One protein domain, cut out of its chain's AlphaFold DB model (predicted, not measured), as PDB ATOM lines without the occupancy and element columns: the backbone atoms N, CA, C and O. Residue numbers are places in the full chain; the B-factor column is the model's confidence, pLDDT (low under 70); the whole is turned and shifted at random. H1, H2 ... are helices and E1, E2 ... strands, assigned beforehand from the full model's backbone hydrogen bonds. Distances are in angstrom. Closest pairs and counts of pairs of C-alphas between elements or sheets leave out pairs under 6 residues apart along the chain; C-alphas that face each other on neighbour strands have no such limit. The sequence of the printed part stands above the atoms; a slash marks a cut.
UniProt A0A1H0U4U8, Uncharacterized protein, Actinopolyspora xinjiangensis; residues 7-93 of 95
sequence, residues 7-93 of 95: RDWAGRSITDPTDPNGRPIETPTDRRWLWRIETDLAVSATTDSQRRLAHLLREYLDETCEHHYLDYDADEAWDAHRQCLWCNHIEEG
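This is residues 7 to 93 of the 95 residues of an uncharacterized protein of Actinopolyspora xinjiangensis (UniProt A0A1H0U4U8). Two 16-residue helices, H3 and H4, form a helical hairpin at one end of the longest axis, and a small three-stranded sheet makes the other end, with no named helix over either face. Two very short helices, H1 and H2, lie near the first half of H3, and a long loop, residues 16 to 28, folds back from H2 to the beginning of H3. The printed part has 87 residues, with four named helices followed by three named strands; the class is mixed, helices and strands. The sheet, in the order E1, E2, E3, is antiparallel and forms a meander, each strand the antiparallel neighbour of the one before. The whole is only just loose, close to compact, with a radius of gyration of the C-alphas of 14.5 A and spans of 41 by 28 by 22 A.

H1 takes residues 7 to 10 and begins at C-alpha 7, (132.874, 201.133, 181.555). H2 takes residues 12 to 15. H3, residues 29 to 44, measures 22.2 A and begins at C-alpha 29, (133.379, 201.030, 192.028). H4, residues 48 to 63, measures 22.6 A. E1 is residues 69 to 72, 9.6 A; E2 is residues 81 to 84, 10.1 A; E3 is residues 90 to 92 and ends at C-alpha 92, (147.789, 182.445, 206.129).

H1 is close to H3 but not clearly touching it; their closest C-alphas, of Ala 10 and Trp 33, are 7.1 A apart. H2 touches H3, which meets it with residues 29 to 36 alone; the closest C-alphas, of Ile 14 and Arg 32, are 5.5 A apart. H3 and H4 touch as a helical hairpin, opposite ways at a steep tilt of 40 degrees, closest at the C-alphas of Leu 41 and Ala 54, 5.6 A. Every O i to N i+4 pair is within hydrogen-bond range in H3 and H4; H1 and H2 are too short for such a pair. E1 and E2 form an antiparallel hairpin, with N 70 and O 83 at 2.8 A. E2 and E3 form another, with N 82 and O 91 at 2.9 A. E1 and E3 are the edge strands. H1, H2, H3 and H4 are not on the sheet; H3, for instance, is apart from E1, E2 and E3.

The two C-alphas farthest apart, of Ser 49 and Glu 76, are 42.4 A apart. The printed part has no cut. The link from H2 to H3, 13 residues, is long; that from E1 to E2, 8 residues, is short. The mean pLDDT of the printed part is 92.6, and residue 93 alone is under 70.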
ATOM      1  N   ARG A   7     133.574 202.392 181.243       87.75
ATOM      2  CA  ARG A   7     132.874 201.133 181.555       87.75
ATOM      3  C   ARG A   7     133.137 200.050 180.517       87.75
ATOM      4  O   ARG A   7     133.233 198.885 180.887       87.75
ATOM      5  N   ASP A   8     133.318 200.440 179.259       86.81
ATOM      6  CA  ASP A   8     133.629 199.513 178.167       86.81
ATOM      7  C   ASP A   8     135.028 198.889 178.338       86.81
ATOM      8  O   ASP A   8     135.292 197.796 177.842       86.81
ATOM      9  N   TRP A   9     135.901 199.545 179.110       82.88
ATOM     10  CA  TRP A   9     137.275 199.118 179.404       82.88
ATOM     11  C   TRP A   9     137.467 198.575 180.827       82.88
ATOM     12  O   TRP A   9     138.536 198.053 181.152       82.88
ATOM     13  N   ALA A  10     136.449 198.700 181.681       84.31
ATOM     14  CA  ALA A  10     136.518 198.357 183.096       84.31
ATOM     15  C   ALA A  10     136.667 196.852 183.330       84.31
ATOM     16  O   ALA A  10     137.407 196.430 184.212       84.31
ATOM     17  N   GLY A  11     136.001 196.040 182.510       84.00
ATOM     18  CA  GLY A  11     135.896 194.607 182.750       84.00
ATOM     19  C   GLY A  11     134.956 194.271 183.914       84.00
ATOM     20  O   GLY A  11     134.405 195.138 184.600       84.00
ATOM     21  N   ARG A  12     134.746 192.966 184.108       83.88
ATOM     22  CA  ARG A  12     133.759 192.432 185.057       83.88
ATOM     23  C   ARG A  12     134.126 192.688 186.514       83.88
ATOM     24  O   ARG A  12     133.286 193.156 187.265       83.88
ATOM     25  N   SER A  13     135.391 192.512 186.889       77.88
ATOM     26  CA  SER A  13     135.864 192.708 188.272       77.88
ATOM     27  C   SER A  13     135.591 194.109 188.841       77.88
ATOM     28  O   SER A  13     135.499 194.286 190.055       77.88
ATOM     29  N   ILE A  14     135.424 195.107 187.972       88.62
ATOM     30  CA  ILE A  14     135.151 196.497 188.353       88.62
ATOM     31  C   ILE A  14     133.654 196.798 188.417       88.62
ATOM     32  O   ILE A  14     133.235 197.682 189.158       88.62
ATOM     33  N   THR A  15     132.842 196.111 187.616       89.75
ATOM     34  CA  THR A  15     131.431 196.468 187.409       89.75
ATOM     35  C   THR A  15     130.457 195.483 188.037       89.75
ATOM     36  O   THR A  15     129.342 195.887 188.372       89.75
ATOM     37  N   ASP A  16     130.881 194.242 188.262       91.69
ATOM     38  CA  ASP A  16     130.057 193.219 188.887       91.69
ATOM     39  C   ASP A  16     129.853 193.542 190.377       91.69
ATOM     40  O   ASP A  16     130.771 194.025 191.046       91.69
ATOM     41  N   PRO A  17     128.650 193.313 190.925       92.75
ATOM     42  CA  PRO A  17     128.363 193.562 192.335       92.75
ATOM     43  C   PRO A  17     128.886 192.452 193.258       92.75
ATOM     44  O   PRO A  17     128.814 192.595 194.475       92.75
ATOM     45  N   THR A  18     129.370 191.342 192.699       95.25
ATOM     46  CA  THR A  18     129.786 190.156 193.449       95.25
ATOM     47  C   THR A  18     131.136 189.636 192.980       95.25
ATOM     48  O   THR A  18     131.497 189.789 191.813       95.25
ATOM     49  N   ASP A  19     131.858 188.993 193.889       91.75
ATOM     50  CA  ASP A  19     133.139 188.345 193.625       91.75
ATOM     51  C   ASP A  19     132.972 186.978 192.916       91.75
ATOM     52  O   ASP A  19     131.839 186.546 192.662       91.75
ATOM     53  N   PRO A  20     134.071 186.275 192.570       89.88
ATOM     54  CA  PRO A  20     134.002 184.965 191.914       89.88
ATOM     55  C   PRO A  20     133.241 183.881 192.696       89.88
ATOM     56  O   PRO A  20     132.720 182.953 192.080       89.88
ATOM     57  N   ASN A  21     133.139 184.012 194.022       91.38
ATOM     58  CA  ASN A  21     132.402 183.102 194.901       91.38
ATOM     59  C   ASN A  21     130.955 183.572 195.151       91.38
ATOM     60  O   ASN A  21     130.233 182.968 195.947       91.38
ATOM     61  N   GLY A  22     130.511 184.640 194.482       92.56
ATOM     62  CA  GLY A  22     129.167 185.197 194.606       92.56
ATOM     63  C   GLY A  22     128.949 186.054 195.855       92.56
ATOM     64  O   GLY A  22     127.802 186.380 196.165       92.56
ATOM     65  N   ARG A  23     130.008 186.434 196.582       92.75
ATOM     66  CA  ARG A  23     129.887 187.309 197.758       92.75
ATOM     67  C   ARG A  23     129.766 188.770 197.315       92.75
ATOM     68  O   ARG A  23     130.430 189.149 196.350       92.75
ATOM     69  N   PRO A  24     128.948 189.600 197.988       94.19
ATOM     70  CA  PRO A  24     128.860 191.027 197.684       94.19
ATOM     71  C   PRO A  24     130.222 191.714 197.779       94.19
ATOM     72  O   PRO A  24     130.962 191.486 198.734       94.19
ATOM     73  N   ILE A  25     130.540 192.557 196.799       93.31
ATOM     74  CA  ILE A  25     131.710 193.433 196.846       93.31
ATOM     75  C   ILE A  25     131.276 194.776 197.429       93.31
ATOM     76  O   ILE A  25     130.612 195.565 196.756       93.31
ATOM     77  N   GLU A  26     131.697 195.048 198.661       93.19
ATOM     78  CA  GLU A  26     131.439 196.328 199.334       93.19
ATOM     79  C   GLU A  26     132.385 197.438 198.854       93.19
ATOM     80  O   GLU A  26     132.067 198.622 198.951       93.19
ATOM     81  N   THR A  27     133.538 197.065 198.283       93.44
ATOM     82  CA  THR A  27     134.519 198.029 197.783       93.44
ATOM     83  C   THR A  27     133.909 198.905 196.678       93.44
ATOM     84  O   THR A  27     133.501 198.387 195.626       93.44
ATOM     85  N   PRO A  28     133.904 200.238 196.852       93.44
ATOM     86  CA  PRO A  28     133.314 201.156 195.886       93.44
ATOM     87  C   PRO A  28     133.865 200.997 194.459       93.44
ATOM     88  O   PRO A  28     135.035 200.687 194.230       93.44
ATOM     89  N   THR A  29     133.014 201.200 193.450       93.12
ATOM     90  CA  THR A  29     133.379 201.030 192.028       93.12
ATOM     91  C   THR A  29     134.506 201.960 191.578       93.12
ATOM     92  O   THR A  29     135.371 201.558 190.805       93.12
ATOM     93  N   ASP A  30     134.513 203.200 192.058       93.25
ATOM     94  CA  ASP A  30     135.594 204.166 191.851       93.25
ATOM     95  C   ASP A  30     136.913 203.670 192.456       93.25
ATOM     96  O   ASP A  30     137.955 203.737 191.804       93.25
ATOM     97  N   ARG A  31     136.865 203.074 193.650       94.62
ATOM     98  CA  ARG A  31     138.031 202.459 194.287       94.62
ATOM     99  C   ARG A  31     138.570 201.279 193.477       94.62
ATOM    100  O   ARG A  31     139.774 201.194 193.244       94.62
ATOM    101  N   ARG A  32     137.692 200.404 192.983       93.94
ATOM    102  CA  ARG A  32     138.065 199.304 192.074       93.94
ATOM    103  C   ARG A  32     138.688 199.832 190.783       93.94
ATOM    104  O   ARG A  32     139.688 199.301 190.306       93.94
ATOM    105  N   TRP A  33     138.140 200.914 190.238       94.38
ATOM    106  CA  TRP A  33     138.681 201.556 189.044       94.38
ATOM    107  C   TRP A  33     140.101 202.106 189.255       94.38
ATOM    108  O   TRP A  33     140.935 201.972 188.362       94.38
ATOM    109  N   LEU A  34     140.421 202.642 190.438       95.31
ATOM    110  CA  LEU A  34     141.790 203.060 190.762       95.31
ATOM    111  C   LEU A  34     142.777 201.883 190.766       95.31
ATOM    112  O   LEU A  34     143.861 202.019 190.205       95.31
ATOM    113  N   TRP A  35     142.389 200.721 191.301       94.12
ATOM    114  CA  TRP A  35     143.200 199.499 191.201       94.12
ATOM    115  C   TRP A  35     143.438 199.074 189.751       94.12
ATOM    116  O   TRP A  35     144.551 198.696 189.384       94.12
ATOM    117  N   ARG A  36     142.422 199.195 188.888       92.69
ATOM    118  CA  ARG A  36     142.569 198.918 187.452       92.69
ATOM    119  C   ARG A  36     143.558 199.870 186.779       92.69
ATOM    120  O   ARG A  36     144.375 199.406 185.985       92.69
ATOM    121  N   ILE A  37     143.483 201.167 187.089       94.12
ATOM    122  CA  ILE A  37     144.423 202.178 186.582       94.12
ATOM    123  C   ILE A  37     145.843 201.866 187.055       94.12
ATOM    124  O   ILE A  37     146.771 201.915 186.254       94.12
ATOM    125  N   GLU A  38     146.013 201.530 188.334       95.19
ATOM    126  CA  GLU A  38     147.312 201.148 188.884       95.19
ATOM    127  C   GLU A  38     147.890 199.942 188.143       95.19
ATOM    128  O   GLU A  38     149.025 200.011 187.679       95.19
ATOM    129  N   THR A  39     147.095 198.886 187.942       92.00
ATOM    130  CA  THR A  39     147.543 197.675 187.241       92.00
ATOM    131  C   THR A  39     147.951 197.983 185.802       92.00
ATOM    132  O   THR A  39     148.955 197.463 185.318       92.00
ATOM    133  N   ASP A  40     147.192 198.836 185.110       93.50
ATOM    134  CA  ASP A  40     147.544 199.242 183.751       93.50
ATOM    135  C   ASP A  40     148.856 200.035 183.731       93.50
ATOM    136  O   ASP A  40     149.753 199.695 182.967       93.50
ATOM    137  N   LEU A  41     149.023 201.013 184.629       95.12
ATOM    138  CA  LEU A  41     150.259 201.789 184.750       95.12
ATOM    139  C   LEU A  41     151.464 200.914 185.125       95.12
ATOM    140  O   LEU A  41     152.548 201.117 184.581       95.12
ATOM    141  N   ALA A  42     151.296 199.933 186.013       92.25
ATOM    142  CA  ALA A  42     152.364 199.022 186.420       92.25
ATOM    143  C   ALA A  42     152.919 198.210 185.236       92.25
ATOM    144  O   ALA A  42     154.123 197.961 185.166       92.25
ATOM    145  N   VAL A  43     152.056 197.841 184.284       93.25
ATOM    146  CA  VAL A  43     152.432 197.056 183.099       93.25
ATOM    147  C   VAL A  43     152.846 197.942 181.920       93.25
ATOM    148  O   VAL A  43     153.755 197.581 181.171       93.25
ATOM    149  N   SER A  44     152.194 199.092 181.729       96.19
ATOM    150  CA  SER A  44     152.288 199.892 180.501       96.19
ATOM    151  C   SER A  44     153.125 201.170 180.627       96.19
ATOM    152  O   SER A  44     153.420 201.799 179.608       96.19
ATOM    153  N   ALA A  45     153.550 201.570 181.834       96.00
ATOM    154  CA  ALA A  45     154.314 202.804 182.023       96.00
ATOM    155  C   ALA A  45     155.639 202.794 181.240       96.00
ATOM    156  O   ALA A  45     156.526 201.959 181.454       96.00
ATOM    157  N   THR A  46     155.811 203.794 180.375       97.38
ATOM    158  CA  THR A  46     157.013 203.966 179.546       97.38
ATOM    159  C   THR A  46     157.890 205.127 180.006       97.38
ATOM    160  O   THR A  46     159.087 205.124 179.729       97.38
ATOM    161  N   THR A  47     157.335 206.080 180.758       98.06
ATOM    162  CA  THR A  47     158.046 207.273 181.245       98.06
ATOM    163  C   THR A  47     158.264 207.255 182.757       98.06
ATOM    164  O   THR A  47     157.466 206.688 183.504       98.06
ATOM    165  N   ASP A  48     159.300 207.950 183.231       97.81
ATOM    166  CA  ASP A  48     159.591 208.070 184.669       97.81
ATOM    167  C   ASP A  48     158.449 208.730 185.449       97.81
ATOM    168  O   ASP A  48     158.176 208.362 186.591       97.81
ATOM    169  N   SER A  49     157.745 209.678 184.824       97.62
ATOM    170  CA  SER A  49     156.564 210.314 185.416       97.62
ATOM    171  C   SER A  49     155.438 209.301 185.643       97.62
ATOM    172  O   SER A  49     154.873 209.240 186.734       97.62
ATOM    173  N   GLN A  50     155.159 208.443 184.655       97.19
ATOM    174  CA  GLN A  50     154.156 207.381 184.787       97.19
ATOM    175  C   GLN A  50     154.560 206.344 185.834       97.19
ATOM    176  O   GLN A  50     153.726 205.967 186.648       97.19
ATOM    177  N   ARG A  51     155.831 205.917 185.861       97.44
ATOM    178  CA  ARG A  51     156.329 204.970 186.875       97.44
ATOM    179  C   ARG A  51     156.213 205.544 188.286       97.44
ATOM    180  O   ARG A  51     155.776 204.847 189.195       97.44
ATOM    181  N   ARG A  52     156.557 206.824 188.463       97.31
ATOM    182  CA  ARG A  52     156.389 207.530 189.741       97.31
ATOM    183  C   ARG A  52     154.919 207.598 190.148       97.31
ATOM    184  O   ARG A  52     154.611 207.329 191.301       97.31
ATOM    185  N   LEU A  53     154.026 207.945 189.222       96.94
ATOM    186  CA  LEU A  53     152.591 207.990 189.502       96.94
ATOM    187  C   LEU A  53     152.040 206.604 189.859       96.94
ATOM    188  O   LEU A  53     151.273 206.501 190.809       96.94
ATOM    189  N   ALA A  54     152.460 205.552 189.149       96.75
ATOM    190  CA  ALA A  54     152.092 204.170 189.451       96.75
ATOM    191  C   ALA A  54     152.500 203.788 190.879       96.75
ATOM    192  O   ALA A  54     151.689 203.262 191.630       96.75
ATOM    193  N   HIS A  55     153.734 204.122 191.270       97.12
ATOM    194  CA  HIS A  55     154.244 203.853 192.610       97.12
ATOM    195  C   HIS A  55     153.449 204.585 193.701       97.12
ATOM    196  O   HIS A  55     152.995 203.946 194.643       97.12
ATOM    197  N   LEU A  56     153.217 205.893 193.542       98.12
ATOM    198  CA  LEU A  56     152.435 206.684 194.503       98.12
ATOM    199  C   LEU A  56     150.982 206.201 194.604       98.12
ATOM    200  O   LEU A  56     150.400 206.191 195.686       98.12
ATOM    201  N   LEU A  57     150.388 205.807 193.474       97.94
ATOM    202  CA  LEU A  57     149.036 205.262 193.452       97.94
ATOM    203  C   LEU A  57     148.978 203.907 194.165       97.94
ATOM    204  O   LEU A  57     148.077 203.706 194.971       97.94
ATOM    205  N   ARG A  58     149.936 203.008 193.907       97.19
ATOM    206  CA  ARG A  58     150.055 201.717 194.602       97.19
ATOM    207  C   ARG A  58     150.179 201.910 196.111       97.19
ATOM    208  O   ARG A  58     149.393 201.319 196.837       97.19
ATOM    209  N   GLU A  59     151.097 202.765 196.559       97.94
ATOM    210  CA  GLU A  59     151.323 203.057 197.982       97.94
ATOM    211  C   GLU A  59     150.034 203.541 198.662       97.94
ATOM    212  O   GLU A  59     149.578 202.943 199.632       97.94
ATOM    213  N   TYR A  60     149.368 204.542 198.078       98.00
ATOM    214  CA  TYR A  60     148.085 205.026 198.583       98.00
ATOM    215  C   TYR A  60     147.014 203.926 198.627       98.00
ATOM    216  O   TYR A  60     146.250 203.830 199.594       98.00
ATOM    217  N   LEU A  61     146.912 203.120 197.565       97.25
ATOM    218  CA  LEU A  61     145.888 202.089 197.452       97.25
ATOM    219  C   LEU A  61     146.103 200.938 198.441       97.25
ATOM    220  O   LEU A  61     145.112 200.464 199.003       97.25
ATOM    221  N   ASP A  62     147.357 200.543 198.673       96.31
ATOM    222  CA  ASP A  62     147.748 199.549 199.675       96.31
ATOM    223  C   ASP A  62     147.451 200.061 201.095       96.31
ATOM    224  O   ASP A  62     146.757 199.382 201.848       96.31
ATOM    225  N   GLU A  63     147.878 201.283 201.444       96.56
ATOM    226  CA  GLU A  63     147.672 201.871 202.782       96.56
ATOM    227  C   GLU A  63     146.197 202.037 203.159       96.56
ATOM    228  O   GLU A  63     145.828 201.965 204.331       96.56
ATOM    229  N   THR A  64     145.344 202.296 202.167       96.19
ATOM    230  CA  THR A  64     143.913 202.545 202.379       96.19
ATOM    231  C   THR A  64     143.040 201.395 201.876       96.19
ATOM    232  O   THR A  64     141.859 201.585 201.578       96.19
ATOM    233  N   CYS A  65     143.613 200.198 201.725       95.12
ATOM    234  CA  CYS A  65     142.878 199.020 201.289       95.12
ATOM    235  C   CYS A  65     141.870 198.577 202.361       95.12
ATOM    236  O   CYS A  65     142.240 198.250 203.482       95.12
ATOM    237  N   GLU A  66     140.586 198.507 202.002       92.00
ATOM    238  CA  GLU A  66     139.532 197.964 202.878       92.00
ATOM    239  C   GLU A  66     139.512 196.425 202.910       92.00
ATOM    240  O   GLU A  66     138.760 195.844 203.681       92.00
ATOM    241  N   HIS A  67     140.354 195.790 202.087       93.31
ATOM    242  CA  HIS A  67     140.479 194.352 201.849       93.31
ATOM    243  C   HIS A  67     139.174 193.620 201.497       93.31
ATOM    244  O   HIS A  67     138.272 193.444 202.309       93.31
ATOM    245  N   HIS A  68     139.113 193.071 200.281       94.12
ATOM    246  CA  HIS A  68     138.096 192.080 199.915       94.12
ATOM    247  C   HIS A  68     138.766 190.718 199.785       94.12
ATOM    248  O   HIS A  68     139.405 190.434 198.771       94.12
ATOM    249  N   TYR A  69     138.678 189.909 200.836       94.56
ATOM    250  CA  TYR A  69     139.344 188.612 200.900       94.56
ATOM    251  C   TYR A  69     138.571 187.520 200.160       94.56
ATOM    252  O   TYR A  69     137.366 187.344 200.354       94.56
ATOM    253  N   LEU A  70     139.304 186.761 199.348       93.06
ATOM    254  CA  LEU A  70     138.876 185.498 198.771       93.06
ATOM    255  C   LEU A  70     139.587 184.363 199.509       93.06
ATOM    256  O   LEU A  70     140.811 184.386 199.630       93.06
ATOM    257  N   ASP A  71     138.817 183.406 200.017       92.94
ATOM    258  CA  ASP A  71     139.355 182.231 200.704       92.94
ATOM    259  C   ASP A  71     139.753 181.163 199.681       92.94
ATOM    260  O   ASP A  71     139.009 180.899 198.729       92.94
ATOM    261  N   TYR A  72     140.906 180.546 199.910       91.44
ATOM    262  CA  TYR A  72     141.449 179.446 199.129       91.44
ATOM    263  C   TYR A  72     141.645 178.238 200.042       91.44
ATOM    264  O   TYR A  72     142.222 178.348 201.128       91.44
ATOM    265  N   ASP A  73     141.157 177.086 199.590       91.94
ATOM    266  CA  ASP A  73     141.392 175.814 200.267       91.94
ATOM    267  C   ASP A  73     142.871 175.414 200.156       91.94
ATOM    268  O   ASP A  73     143.558 175.786 199.203       91.94
ATOM    269  N   ALA A  74     143.349 174.630 201.125       92.25
ATOM    270  CA  ALA A  74     144.695 174.071 201.077       92.25
ATOM    271  C   ALA A  74     144.863 173.122 199.876       92.25
ATOM    272  O   ALA A  74     143.958 172.343 199.554       92.25
ATOM    273  N   ASP A  75     146.044 173.136 199.263       89.38
ATOM    274  CA  ASP A  75     146.451 172.210 198.207       89.38
ATOM    275  C   ASP A  75     147.854 171.619 198.469       89.38
ATOM    276  O   ASP A  75     148.407 171.740 199.559       89.38
ATOM    277  N   GLU A  76     148.427 170.901 197.494       89.12
ATOM    278  CA  GLU A  76     149.748 170.265 197.647       89.12
ATOM    279  C   GLU A  76     150.905 171.268 197.830       89.12
ATOM    280  O   GLU A  76     151.982 170.879 198.287       89.12
ATOM    281  N   ALA A  77     150.714 172.530 197.444       87.06
ATOM    282  CA  ALA A  77     151.731 173.575 197.448       87.06
ATOM    283  C   ALA A  77     151.477 174.671 198.496       87.06
ATOM    284  O   ALA A  77     152.437 175.338 198.891       87.06
ATOM    285  N   TRP A  78     150.230 174.861 198.933       84.31
ATOM    286  CA  TRP A  78     149.833 175.955 199.816       84.31
ATOM    287  C   TRP A  78     148.870 175.509 200.911       84.31
ATOM    288  O   TRP A  78     147.908 174.785 200.661       84.31
ATOM    289  N   ASP A  79     149.087 176.028 202.120       91.06
ATOM    290  CA  ASP A  79     148.099 175.955 203.191       91.06
ATOM    291  C   ASP A  79     146.855 176.792 202.844       91.06
ATOM    292  O   ASP A  79     146.878 177.678 201.977       91.06
ATOM    293  N   ALA A  80     145.754 176.513 203.548       92.94
ATOM    294  CA  ALA A  80     144.545 177.315 203.443       92.94
ATOM    295  C   ALA A  80     144.873 178.768 203.809       92.94
ATOM    296  O   ALA A  80     145.471 179.056 204.848       92.94
ATOM    297  N   HIS A  81     144.484 179.688 202.938       93.31
ATOM    298  CA  HIS A  81     144.810 181.098 203.077       93.31
ATOM    299  C   HIS A  81     143.682 181.943 202.510       93.31
ATOM    300  O   HIS A  81     142.829 181.476 201.755       93.31
ATOM    301  N   ARG A  82     143.697 183.226 202.850       93.88
ATOM    302  CA  ARG A  82     142.843 184.210 202.198       93.88
ATOM    303  C   ARG A  82     143.695 185.253 201.504       93.88
ATOM    304  O   ARG A  82     144.656 185.765 202.073       93.88
ATOM    305  N   GLN A  83     143.336 185.583 200.272       94.69
ATOM    306  CA  GLN A  83     144.026 186.584 199.470       94.69
ATOM    307  C   GLN A  83     143.086 187.749 199.179       94.69
ATOM    308  O   GLN A  83     141.959 187.569 198.716       94.69
ATOM    309  N   CYS A  84     143.537 188.969 199.448       94.31
ATOM    310  CA  CYS A  84     142.790 190.162 199.089       94.31
ATOM    311  C   CYS A  84     142.782 190.335 197.563       94.31
ATOM    312  O   CYS A  84     143.842 190.493 196.958       94.31
ATOM    313  N   LEU A  85     141.595 190.421 196.955       92.50
ATOM    314  CA  LEU A  85     141.411 190.579 195.503       92.50
ATOM    315  C   LEU A  85     142.009 191.873 194.927       92.50
ATOM    316  O   LEU A  85     142.157 191.995 193.713       92.50
ATOM    317  N   TRP A  86     142.312 192.850 195.785       93.00
ATOM    318  CA  TRP A  86     142.808 194.164 195.377       93.00
ATOM    319  C   TRP A  86     144.327 194.307 195.509       93.00
ATOM    320  O   TRP A  86     145.028 194.412 194.506       93.00
ATOM    321  N   CYS A  87     144.850 194.284 196.737       93.56
ATOM    322  CA  CYS A  87     146.282 194.444 196.996       93.56
ATOM    323  C   CYS A  87     147.083 193.131 196.930       93.56
ATOM    324  O   CYS A  87     148.297 193.158 197.094       93.56
ATOM    325  N   ASN A  88     146.435 191.982 196.694       92.50
ATOM    326  CA  ASN A  88     147.043 190.645 196.738       92.50
ATOM    327  C   ASN A  88     147.677 190.269 198.089       92.50
ATOM    328  O   ASN A  88     148.424 189.296 198.144       92.50
ATOM    329  N   HIS A  89     147.375 190.999 199.169       94.31
ATOM    330  CA  HIS A  89     147.795 190.631 200.519       94.31
ATOM    331  C   HIS A  89     147.271 189.236 200.872       94.31
ATOM    332  O   HIS A  89     146.073 188.981 200.718       94.31
ATOM    333  N   ILE A  90     148.166 188.360 201.327       93.50
ATOM    334  CA  ILE A  90     147.854 186.994 201.746       93.50
ATOM    335  C   ILE A  90     147.882 186.957 203.268       93.50
ATOM    336  O   ILE A  90     148.866 187.361 203.883       93.50
ATOM    337  N   GLU A  91     146.808 186.452 203.860       92.12
ATOM    338  CA  GLU A  91     146.798 186.021 205.251       92.12
ATOM    339  C   GLU A  91     146.728 184.497 205.282       92.12
ATOM    340  O   GLU A  91     145.788 183.894 204.754       92.12
ATOM    341  N   GLU A  92     147.747 183.883 205.873       83.19
ATOM    342  CA  GLU A  92     147.789 182.445 206.129       83.19
ATOM    343  C   GLU A  92     146.800 182.113 207.256       83.19
ATOM    344  O   GLU A  92     146.680 182.866 208.228       83.19
ATOM    345  N   GLY A  93     146.055 181.014 207.123       62.91
ATOM    346  CA  GLY A  93     145.199 180.544 208.207       62.91
ATOM    347  C   GLY A  93     146.048 180.110 209.404       62.91
ATOM    348  O   GLY A  93     146.958 179.297 209.248       62.91
TER     349      GLY A  93